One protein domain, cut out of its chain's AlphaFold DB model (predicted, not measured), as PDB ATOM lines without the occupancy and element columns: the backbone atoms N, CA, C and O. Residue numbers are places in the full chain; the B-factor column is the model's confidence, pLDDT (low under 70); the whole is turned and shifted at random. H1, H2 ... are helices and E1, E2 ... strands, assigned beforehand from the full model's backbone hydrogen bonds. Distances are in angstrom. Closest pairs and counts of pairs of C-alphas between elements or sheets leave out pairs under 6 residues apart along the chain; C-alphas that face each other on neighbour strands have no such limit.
ATOM      1  N   PHE A 918     226.773 354.897 288.545       79.19
ATOM      2  CA  PHE A 918     227.778 354.477 289.519       79.19
ATOM      3  C   PHE A 918     227.206 353.726 290.731       79.19
ATOM      4  O   PHE A 918     227.974 353.172 291.508       79.19
ATOM      5  N   PHE A 919     225.882 353.699 290.926       84.06
ATOM      6  CA  PHE A 919     225.253 352.969 292.034       84.06
ATOM      7  C   PHE A 919     224.941 351.508 291.704       84.06
ATOM      8  O   PHE A 919     224.511 350.768 292.588       84.06
ATOM      9  N   TYR A 920     225.139 351.084 290.457       89.00
ATOM     10  CA  TYR A 920     224.732 349.769 289.968       89.00
ATOM     11  C   TYR A 920     225.926 348.816 289.811       89.00
ATOM     12  O   TYR A 920     227.061 349.266 289.637       89.00
ATOM     13  N   PRO A 921     225.696 347.486 289.841       91.44
ATOM     14  CA  PRO A 921     226.750 346.497 289.654       91.44
ATOM     15  C   PRO A 921     227.540 346.699 288.355       91.44
ATOM     16  O   PRO A 921     226.977 346.673 287.263       91.44
ATOM     17  N   LEU A 922     228.861 346.814 288.488       90.31
ATOM     18  CA  LEU A 922     229.811 346.983 287.390       90.31
ATOM     19  C   LEU A 922     230.979 345.992 287.509       90.31
ATOM     20  O   LEU A 922     231.240 345.446 288.584       90.31
ATOM     21  N   ASN A 923     231.691 345.746 286.408       89.38
ATOM     22  CA  ASN A 923     232.909 344.920 286.394       89.38
ATOM     23  C   ASN A 923     234.106 345.613 285.721       89.38
ATOM     24  O   ASN A 923     235.158 344.988 285.566       89.38
ATOM     25  N   TYR A 924     233.956 346.887 285.347       88.12
ATOM     26  CA  TYR A 924     235.002 347.700 284.746       88.12
ATOM     27  C   TYR A 924     234.908 349.154 285.195       88.12
ATOM     28  O   TYR A 924     233.837 349.761 285.156       88.12
ATOM     29  N   ILE A 925     236.050 349.694 285.612       85.88
ATOM     30  CA  ILE A 925     236.178 351.041 286.147       85.88
ATOM     31  C   ILE A 925     237.590 351.576 285.885       85.88
ATOM     32  O   ILE A 925     238.581 350.911 286.190       85.88
ATOM     33  N   GLU A 926     237.684 352.784 285.345       85.38
ATOM     34  CA  GLU A 926     238.947 353.496 285.128       85.38
ATOM     35  C   GLU A 926     238.700 355.001 284.971       85.38
ATOM     36  O   GLU A 926     237.561 355.441 284.821       85.38
ATOM     37  N   ARG A 927     239.768 355.802 284.967       83.88
ATOM     38  CA  ARG A 927     239.702 357.191 284.492       83.88
ATOM     39  C   ARG A 927     239.894 357.259 282.977       83.88
ATOM     40  O   ARG A 927     240.546 356.400 282.391       83.88
ATOM     41  N   VAL A 928     239.426 358.337 282.351       81.31
ATOM     42  CA  VAL A 928     239.613 358.661 280.922       81.31
ATOM     43  C   VAL A 928     241.090 358.587 280.508       81.31
ATOM     44  O   VAL A 928     241.405 358.151 279.406       81.31
ATOM     45  N   ASN A 929     242.024 358.941 281.394       80.50
ATOM     46  CA  ASN A 929     243.465 358.839 281.129       80.50
ATOM     47  C   ASN A 929     244.057 357.418 281.302       80.50
ATOM     48  O   ASN A 929     245.275 357.256 281.236       80.50
ATOM     49  N   GLY A 930     243.222 356.406 281.563       79.69
ATOM     50  CA  GLY A 930     243.606 355.005 281.757       79.69
ATOM     51  C   GLY A 930     244.117 354.654 283.159       79.69
ATOM     52  O   GLY A 930     244.603 353.545 283.375       79.69
ATOM     53  N   SER A 931     244.057 355.575 284.127       81.62
ATOM     54  CA  SER A 931     244.469 355.271 285.504       81.62
ATOM     55  C   SER A 931     243.421 354.448 286.261       81.62
ATOM     56  O   SER A 931     242.212 354.651 286.126       81.62
ATOM     57  N   LEU A 932     243.907 353.505 287.076       76.69
ATOM     58  CA  LEU A 932     243.071 352.636 287.907       76.69
ATOM     59  C   LEU A 932     242.421 353.424 289.050       76.69
ATOM     60  O   LEU A 932     243.066 354.265 289.681       76.69
ATOM     61  N   ILE A 933     241.165 353.097 289.353       71.88
ATOM     62  CA  ILE A 933     240.406 353.680 290.466       71.88
ATOM     63  C   ILE A 933     240.401 352.697 291.643       71.88
ATOM     64  O   ILE A 933     240.251 351.489 291.459       71.88
ATOM     65  N   SER A 934     240.609 353.214 292.859       66.25
ATOM     66  CA  SER A 934     240.573 352.418 294.093       66.25
ATOM     67  C   SER A 934     239.169 351.863 294.359       66.25
ATOM     68  O   SER A 934     238.180 352.549 294.110       66.25
ATOM     69  N   SER A 935     239.076 350.662 294.939       53.91
ATOM     70  CA  SER A 935     237.800 350.041 295.336       53.91
ATOM     71  C   SER A 935     237.031 350.831 296.400       53.91
ATOM     72  O   SER A 935     235.820 350.673 296.510       53.91
ATOM     73  N   ASP A 936     237.718 351.692 297.156       57.53
ATOM     74  CA  ASP A 936     237.145 352.471 298.265       57.53
ATOM     75  C   ASP A 936     236.831 353.925 297.855       57.53
ATOM     76  O   ASP A 936     236.701 354.813 298.699       57.53
ATOM     77  N   HIS A 937     236.772 354.208 296.547       64.81
ATOM     78  CA  HIS A 937     236.540 355.558 296.030       64.81
ATOM     79  C   HIS A 937     235.099 356.010 296.310       64.81
ATOM     80  O   HIS A 937     234.135 355.382 295.876       64.81
ATOM     81  N   HIS A 938     234.942 357.114 297.040       61.03
ATOM     82  CA  HIS A 938     233.649 357.762 297.259       61.03
ATOM     83  C   HIS A 938     233.375 358.772 296.142       61.03
ATOM     84  O   HIS A 938     234.268 359.529 295.774       61.03
ATOM     85  N   PHE A 939     232.146 358.802 295.619       57.25
ATOM     86  CA  PHE A 939     231.766 359.750 294.569       57.25
ATOM     87  C   PHE A 939     231.793 361.178 295.123       57.25
ATOM     88  O   PHE A 939     231.048 361.496 296.051       57.25
ATOM     89  N   LEU A 940     232.651 362.036 294.563       50.78
ATOM     90  CA  LEU A 940     232.822 363.421 295.023       50.78
ATOM     91  C   LEU A 940     231.988 364.443 294.227       50.78
ATOM     92  O   LEU A 940     232.167 365.642 294.410       50.78
ATOM     93  N   GLY A 941     231.092 364.004 293.334       49.16
ATOM     94  CA  GLY A 941     230.293 364.903 292.483       49.16
ATOM     95  C   GLY A 941     231.074 365.568 291.342       49.16
ATOM     96  O   GLY A 941     230.460 366.091 290.421       49.16
ATOM     97  N   SER A 942     232.410 365.501 291.361       46.41
ATOM     98  CA  SER A 942     233.328 366.096 290.375       46.41
ATOM     99  C   SER A 942     234.083 365.070 289.515       46.41
ATOM    100  O   SER A 942     235.017 365.433 288.806       46.41
ATOM    101  N   ASP A 943     233.738 363.785 289.605       61.78
ATOM    102  CA  ASP A 943     234.426 362.675 288.925       61.78
ATOM    103  C   ASP A 943     233.903 362.478 287.482       61.78
ATOM    104  O   ASP A 943     233.484 361.387 287.091       61.78
ATOM    105  N   SER A 944     233.878 363.548 286.679       66.69
ATOM    106  CA  SER A 944     233.388 363.511 285.289       66.69
ATOM    107  C   SER A 944     234.291 362.707 284.346       66.69
ATOM    108  O   SER A 944     233.851 362.283 283.283       66.69
ATOM    109  N   ASP A 945     235.546 362.477 284.730       75.19
ATOM    110  CA  ASP A 945     236.555 361.728 283.979       75.19
ATOM    111  C   ASP A 945     236.545 360.222 284.284       75.19
ATOM    112  O   ASP A 945     237.495 359.520 283.939       75.19
ATOM    113  N   VAL A 946     235.511 359.708 284.951       80.06
ATOM    114  CA  VAL A 946     235.383 358.284 285.267       80.06
ATOM    115  C   VAL A 946     234.607 357.555 284.174       80.06
ATOM    116  O   VAL A 946     233.555 358.001 283.720       80.06
ATOM    117  N   ILE A 947     235.122 356.391 283.788       84.19
ATOM    118  CA  ILE A 947     234.458 355.400 282.947       84.19
ATOM    119  C   ILE A 947     234.016 354.263 283.869       84.19
ATOM    120  O   ILE A 947     234.844 353.645 284.539       84.19
ATOM    121  N   SER A 948     232.713 353.987 283.916       85.31
ATOM    122  CA  SER A 948     232.117 352.902 284.706       85.31
ATOM    123  C   SER A 948     231.192 352.086 283.823       85.31
ATOM    124  O   SER A 948     230.188 352.602 283.344       85.31
ATOM    125  N   ALA A 949     231.536 350.820 283.595       90.56
ATOM    126  CA  ALA A 949     230.852 349.995 282.609       90.56
ATOM    127  C   ALA A 949     230.667 348.549 283.077       90.56
ATOM    128  O   ALA A 949     231.393 348.027 283.933       90.56
ATOM    129  N   VAL A 950     229.720 347.873 282.433       93.50
ATOM    130  CA  VAL A 950     229.669 346.414 282.395       93.50
ATOM    131  C   VAL A 950     230.234 345.939 281.065       93.50
ATOM    132  O   VAL A 950     229.739 346.287 279.997       93.50
ATOM    133  N   ILE A 951     231.278 345.120 281.141       92.50
ATOM    134  CA  ILE A 951     231.902 344.436 280.014       92.50
ATOM    135  C   ILE A 951     231.295 343.039 279.917       92.50
ATOM    136  O   ILE A 951     231.496 342.198 280.802       92.50
ATOM    137  N   GLY A 952     230.561 342.785 278.836       90.25
ATOM    138  CA  GLY A 952     229.873 341.516 278.606       90.25
ATOM    139  C   GLY A 952     228.813 341.214 279.671       90.25
ATOM    140  O   GLY A 952     227.845 341.952 279.809       90.25
ATOM    141  N   THR A 953     228.973 340.110 280.412       91.06
ATOM    142  CA  THR A 953     228.020 339.672 281.455       91.06
ATOM    143  C   THR A 953     228.716 339.399 282.784       91.06
ATOM    144  O   THR A 953     229.789 338.793 282.804       91.06
ATOM    145  N   ILE A 954     228.060 339.732 283.893       92.44
ATOM    146  CA  ILE A 954     228.479 339.406 285.261       92.44
ATOM    147  C   ILE A 954     227.891 338.043 285.661       92.44
ATOM    148  O   ILE A 954     226.717 337.776 285.414       92.44
ATOM    149  N   GLN A 955     228.698 337.167 286.272       90.50
ATOM    150  CA  GLN A 955     228.220 335.878 286.795       90.50
ATOM    151  C   GLN A 955     227.216 336.072 287.939       90.50
ATOM    152  O   GLN A 955     227.399 336.958 288.766       90.50
ATOM    153  N   GLU A 956     226.215 335.194 288.023       90.38
ATOM    154  CA  GLU A 956     225.098 335.281 288.975       90.38
ATOM    155  C   GLU A 956     225.525 335.506 290.429       90.38
ATOM    156  O   GLU A 956     225.064 336.443 291.081       90.38
ATOM    157  N   ASP A 957     226.430 334.668 290.935       93.50
ATOM    158  CA  ASP A 957     226.870 334.738 292.330       93.50
ATOM    159  C   ASP A 957     227.615 336.047 292.614       93.50
ATOM    160  O   ASP A 957     227.398 336.688 293.642       93.50
ATOM    161  N   ARG A 958     228.432 336.498 291.653       92.69
ATOM    162  CA  ARG A 958     229.132 337.781 291.741       92.69
ATOM    163  C   ARG A 958     228.163 338.956 291.656       92.69
ATOM    164  O   ARG A 958     228.344 339.943 292.357       92.69
ATOM    165  N   TYR A 959     227.138 338.870 290.816       93.12
ATOM    166  CA  TYR A 959     226.134 339.919 290.688       93.12
ATOM    167  C   TYR A 959     225.347 340.090 291.994       93.12
ATOM    168  O   TYR A 959     225.218 341.210 292.481       93.12
ATOM    169  N   LYS A 960     224.919 338.985 292.622       93.06
ATOM    170  CA  LYS A 960     224.279 338.998 293.950       93.06
ATOM    171  C   LYS A 960     225.156 339.638 295.022       93.06
ATOM    172  O   LYS A 960     224.660 340.410 295.834       93.06
ATOM    173  N   GLU A 961     226.454 339.350 295.006       91.62
ATOM    174  CA  GLU A 961     227.411 339.997 295.905       91.62
ATOM    175  C   GLU A 961     227.487 341.512 295.655       91.62
ATOM    176  O   GLU A 961     227.438 342.302 296.598       91.62
ATOM    177  N   LEU A 962     227.555 341.932 294.387       90.06
ATOM    178  CA  LEU A 962     227.618 343.343 294.007       90.06
ATOM    179  C   LEU A 962     226.331 344.110 294.347       90.06
ATOM    180  O   LEU A 962     226.417 345.298 294.629       90.06
ATOM    181  N   LEU A 963     225.157 343.474 294.367       90.88
ATOM    182  CA  LEU A 963     223.909 344.122 294.802       90.88
ATOM    183  C   LEU A 963     223.935 344.521 296.284       90.88
ATOM    184  O   LEU A 963     223.390 345.560 296.664       90.88
ATOM    185  N   GLU A 964     224.574 343.700 297.118       88.38
ATOM    186  CA  GLU A 964     224.717 343.949 298.556       88.38
ATOM    187  C   GLU A 964     225.921 344.841 298.887       88.38
ATOM    188  O   GLU A 964     225.987 345.429 299.971       88.38
ATOM    189  N   HIS A 965     226.858 344.984 297.948       84.19
ATOM    190  CA  HIS A 965     227.983 345.898 298.068       84.19
ATOM    191  C   HIS A 965     227.546 347.361 297.909       84.19
ATOM    192  O   HIS A 965     226.603 347.685 297.184       84.19
ATOM    193  N   LYS A 966     228.253 348.268 298.592       83.50
ATOM    194  CA  LYS A 966     228.063 349.708 298.413       83.50
ATOM    195  C   LYS A 966     228.959 350.203 297.285       83.50
ATOM    196  O   LYS A 966     230.169 350.264 297.467       83.50
ATOM    197  N   HIS A 967     228.375 350.625 296.171       77.56
ATOM    198  CA  HIS A 967     229.100 351.280 295.084       77.56
ATOM    199  C   HIS A 967     229.205 352.772 295.383       77.56
ATOM    200  O   HIS A 967     228.198 353.435 295.632       77.56
ATOM    201  N   TYR A 968     230.431 353.295 295.451       73.69
ATOM    202  CA  TYR A 968     230.704 354.704 295.767       73.69
ATOM    203  C   TYR A 968     230.049 355.214 297.068       73.69
ATOM    204  O   TYR A 968     229.779 356.404 297.232       73.69
ATOM    205  N   GLY A 969     229.805 354.314 298.028       75.88
ATOM    206  CA  GLY A 969     229.148 354.613 299.306       75.88
ATOM    207  C   GLY A 969     227.630 354.389 299.340       75.88
ATOM    208  O   GLY A 969     227.051 354.452 300.428       75.88
ATOM    209  N   TYR A 970     227.001 354.044 298.212       78.12
ATOM    210  CA  TYR A 970     225.555 353.837 298.081       78.12
ATOM    211  C   TYR A 970     225.220 352.367 297.811       78.12
ATOM    212  O   TYR A 970     225.926 351.685 297.078       78.12
ATOM    213  N   LYS A 971     224.145 351.851 298.421       86.06
ATOM    214  CA  LYS A 971     223.630 350.514 298.079       86.06
ATOM    215  C   LYS A 971     222.925 350.589 296.723       86.06
ATOM    216  O   LYS A 971     222.262 351.590 296.460       86.06
ATOM    217  N   THR A 972     223.027 349.524 295.924       88.56
ATOM    218  CA  THR A 972     222.296 349.418 294.654       88.56
ATOM    219  C   THR A 972     220.801 349.649 294.883       88.56
ATOM    220  O   THR A 972     220.189 348.903 295.654       88.56
ATOM    221  N   PRO A 973     220.186 350.641 294.224       87.75
ATOM    222  CA  PRO A 973     218.756 350.848 294.333       87.75
ATOM    223  C   PRO A 973     217.991 349.836 293.486       87.75
ATOM    224  O   PRO A 973     218.105 349.807 292.260       87.75
ATOM    225  N   THR A 974     217.205 348.995 294.147       87.56
ATOM    226  CA  THR A 974     216.473 347.899 293.498       87.56
ATOM    227  C   THR A 974     215.005 348.219 293.230       87.56
ATOM    228  O   THR A 974     214.377 347.517 292.447       87.56
ATOM    229  N   GLU A 975     214.455 349.264 293.852       84.88
ATOM    230  CA  GLU A 975     213.038 349.631 293.757       84.88
ATOM    231  C   GLU A 975     212.863 351.002 293.093       84.88
ATOM    232  O   GLU A 975     213.601 351.943 293.390       84.88
ATOM    233  N   PHE A 976     211.858 351.117 292.218       85.50
ATOM    234  CA  PHE A 976     211.421 352.386 291.640       85.50
ATOM    235  C   PHE A 976     210.125 352.849 292.310       85.50
ATOM    236  O   PHE A 976     209.120 352.140 292.312       85.50
ATOM    237  N   HIS A 977     210.139 354.058 292.871       81.31
ATOM    238  CA  HIS A 977     209.002 354.628 293.602       81.31
ATOM    239  C   HIS A 977     208.225 355.690 292.802       81.31
ATOM    240  O   HIS A 977     207.415 356.416 293.379       81.31
ATOM    241  N   GLY A 978     208.467 355.787 291.491       79.38
ATOM    242  CA  GLY A 978     207.892 356.813 290.620       79.38
ATOM    243  C   GLY A 978     208.768 358.065 290.499       79.38
ATOM    244  O   GLY A 978     209.546 358.392 291.403       79.38
ATOM    245  N   PHE A 979     208.596 358.789 289.389       77.38
ATOM    246  CA  PHE A 979     209.320 360.033 289.086       77.38
ATOM    247  C   PHE A 979     209.019 361.165 290.083       77.38
ATOM    248  O   PHE A 979     209.850 362.038 290.294       77.38
ATOM    249  N   ASN A 980     207.884 361.085 290.782       70.25
ATOM    250  CA  ASN A 980     207.464 362.047 291.804       70.25
ATOM    251  C   ASN A 980     207.734 361.590 293.250       70.25
ATOM    252  O   ASN A 980     207.017 361.981 294.183       70.25
ATOM    253  N   SER A 981     208.700 360.697 293.463       65.69
ATOM    254  CA  SER A 981     209.135 360.336 294.817       65.69
ATOM    255  C   SER A 981     209.913 361.499 295.470       65.69
ATOM    256  O   SER A 981     210.344 362.433 294.798       65.69
ATOM    257  N   LYS A 982     209.986 361.533 296.813       57.28
ATOM    258  CA  LYS A 982     210.415 362.716 297.596       57.28
ATOM    259  C   LYS A 982     211.689 363.389 297.046       57.28
ATOM    260  O   LYS A 982     212.760 362.804 297.133       57.28
ATOM    261  N   HIS A 983     211.558 364.667 296.673       50.28
ATOM    262  CA  HIS A 983     212.653 365.621 296.417       50.28
ATOM    263  C   HIS A 983     213.575 365.302 295.232       50.28
ATOM    264  O   HIS A 983     214.774 365.536 295.337       50.28
ATOM    265  N   VAL A 984     213.018 364.828 294.111       56.59
ATOM    266  CA  VAL A 984     213.809 364.513 292.914       56.59
ATOM    267  C   VAL A 984     213.454 365.431 291.727       56.59
ATOM    268  O   VAL A 984     212.631 365.044 290.899       56.59
ATOM    269  N   PRO A 985     213.976 366.671 291.627       63.41
ATOM    270  CA  PRO A 985     213.741 367.498 290.439       63.41
ATOM    271  C   PRO A 985     214.492 366.930 289.225       63.41
ATOM    272  O   PRO A 985     215.553 366.346 289.367       63.41
ATOM    273  N   PHE A 986     214.006 367.094 287.999       69.69
ATOM    274  CA  PHE A 986     214.807 366.762 286.814       69.69
ATOM    275  C   PHE A 986     214.381 367.589 285.605       69.69
ATOM    276  O   PHE A 986     213.212 367.973 285.520       69.69
ATOM    277  N   PRO A 987     215.308 367.907 284.683       71.62
ATOM    278  CA  PRO A 987     214.962 368.656 283.487       71.62
ATOM    279  C   PRO A 987     214.165 367.775 282.521       71.62
ATOM    280  O   PRO A 987     214.578 366.657 282.197       71.62
ATOM    281  N   PHE A 988     213.048 368.310 282.033       78.81
ATOM    282  CA  PHE A 988     212.260 367.733 280.952       78.81
ATOM    283  C   PHE A 988     211.844 368.818 279.956       78.81
ATOM    284  O   PHE A 988     211.768 370.000 280.295       78.81
TER     285      PHE A 988
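AT A GLANCE: This is residues 918 to 988 of the 1011 residues of an uncharacterized protein of Amphimedon queenslandica (UniProt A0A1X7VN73). This domain has little regular structure: a small body of mostly unnamed chain holds a two-stranded hairpin, E1 and E2, with one short helix, H1, beyond the last residue of E2, and a tail, residues 975 to 988, sticks out. The 71 printed residues hold E1, E2 and H1 in that order, a mixed class with 19 residues in named elements. The whole is loose, with a radius of gyration of the C-alphas of 14.1 A and spans of 37 by 31 by 22 A.

HOW THE PARTS SIT: E1, residues 924 to 927, and E2, residues 946 to 951, are antiparallel at 159 degrees, a hairpin; N 947 and O 926 are 2.8 A apart, within hydrogen-bond range. H1, residues 956 to 964, is apart from E1; 4 of its 5 O i to N i+4 pairs are within range.

IN THESE COORDINATES: E1 begins at C-alpha 924 (235.002, 347.700, 284.746) and spans 10.6 A, E2 15.2 A. H1 spans 12.9 A to C-alpha 964 (224.717, 343.949, 298.556).

THE WHOLE: The printed part has no cut. The link E1 to E2 is long, 18 residues. Residues 934 to 944 and 981 to 986 have pLDDT under 70.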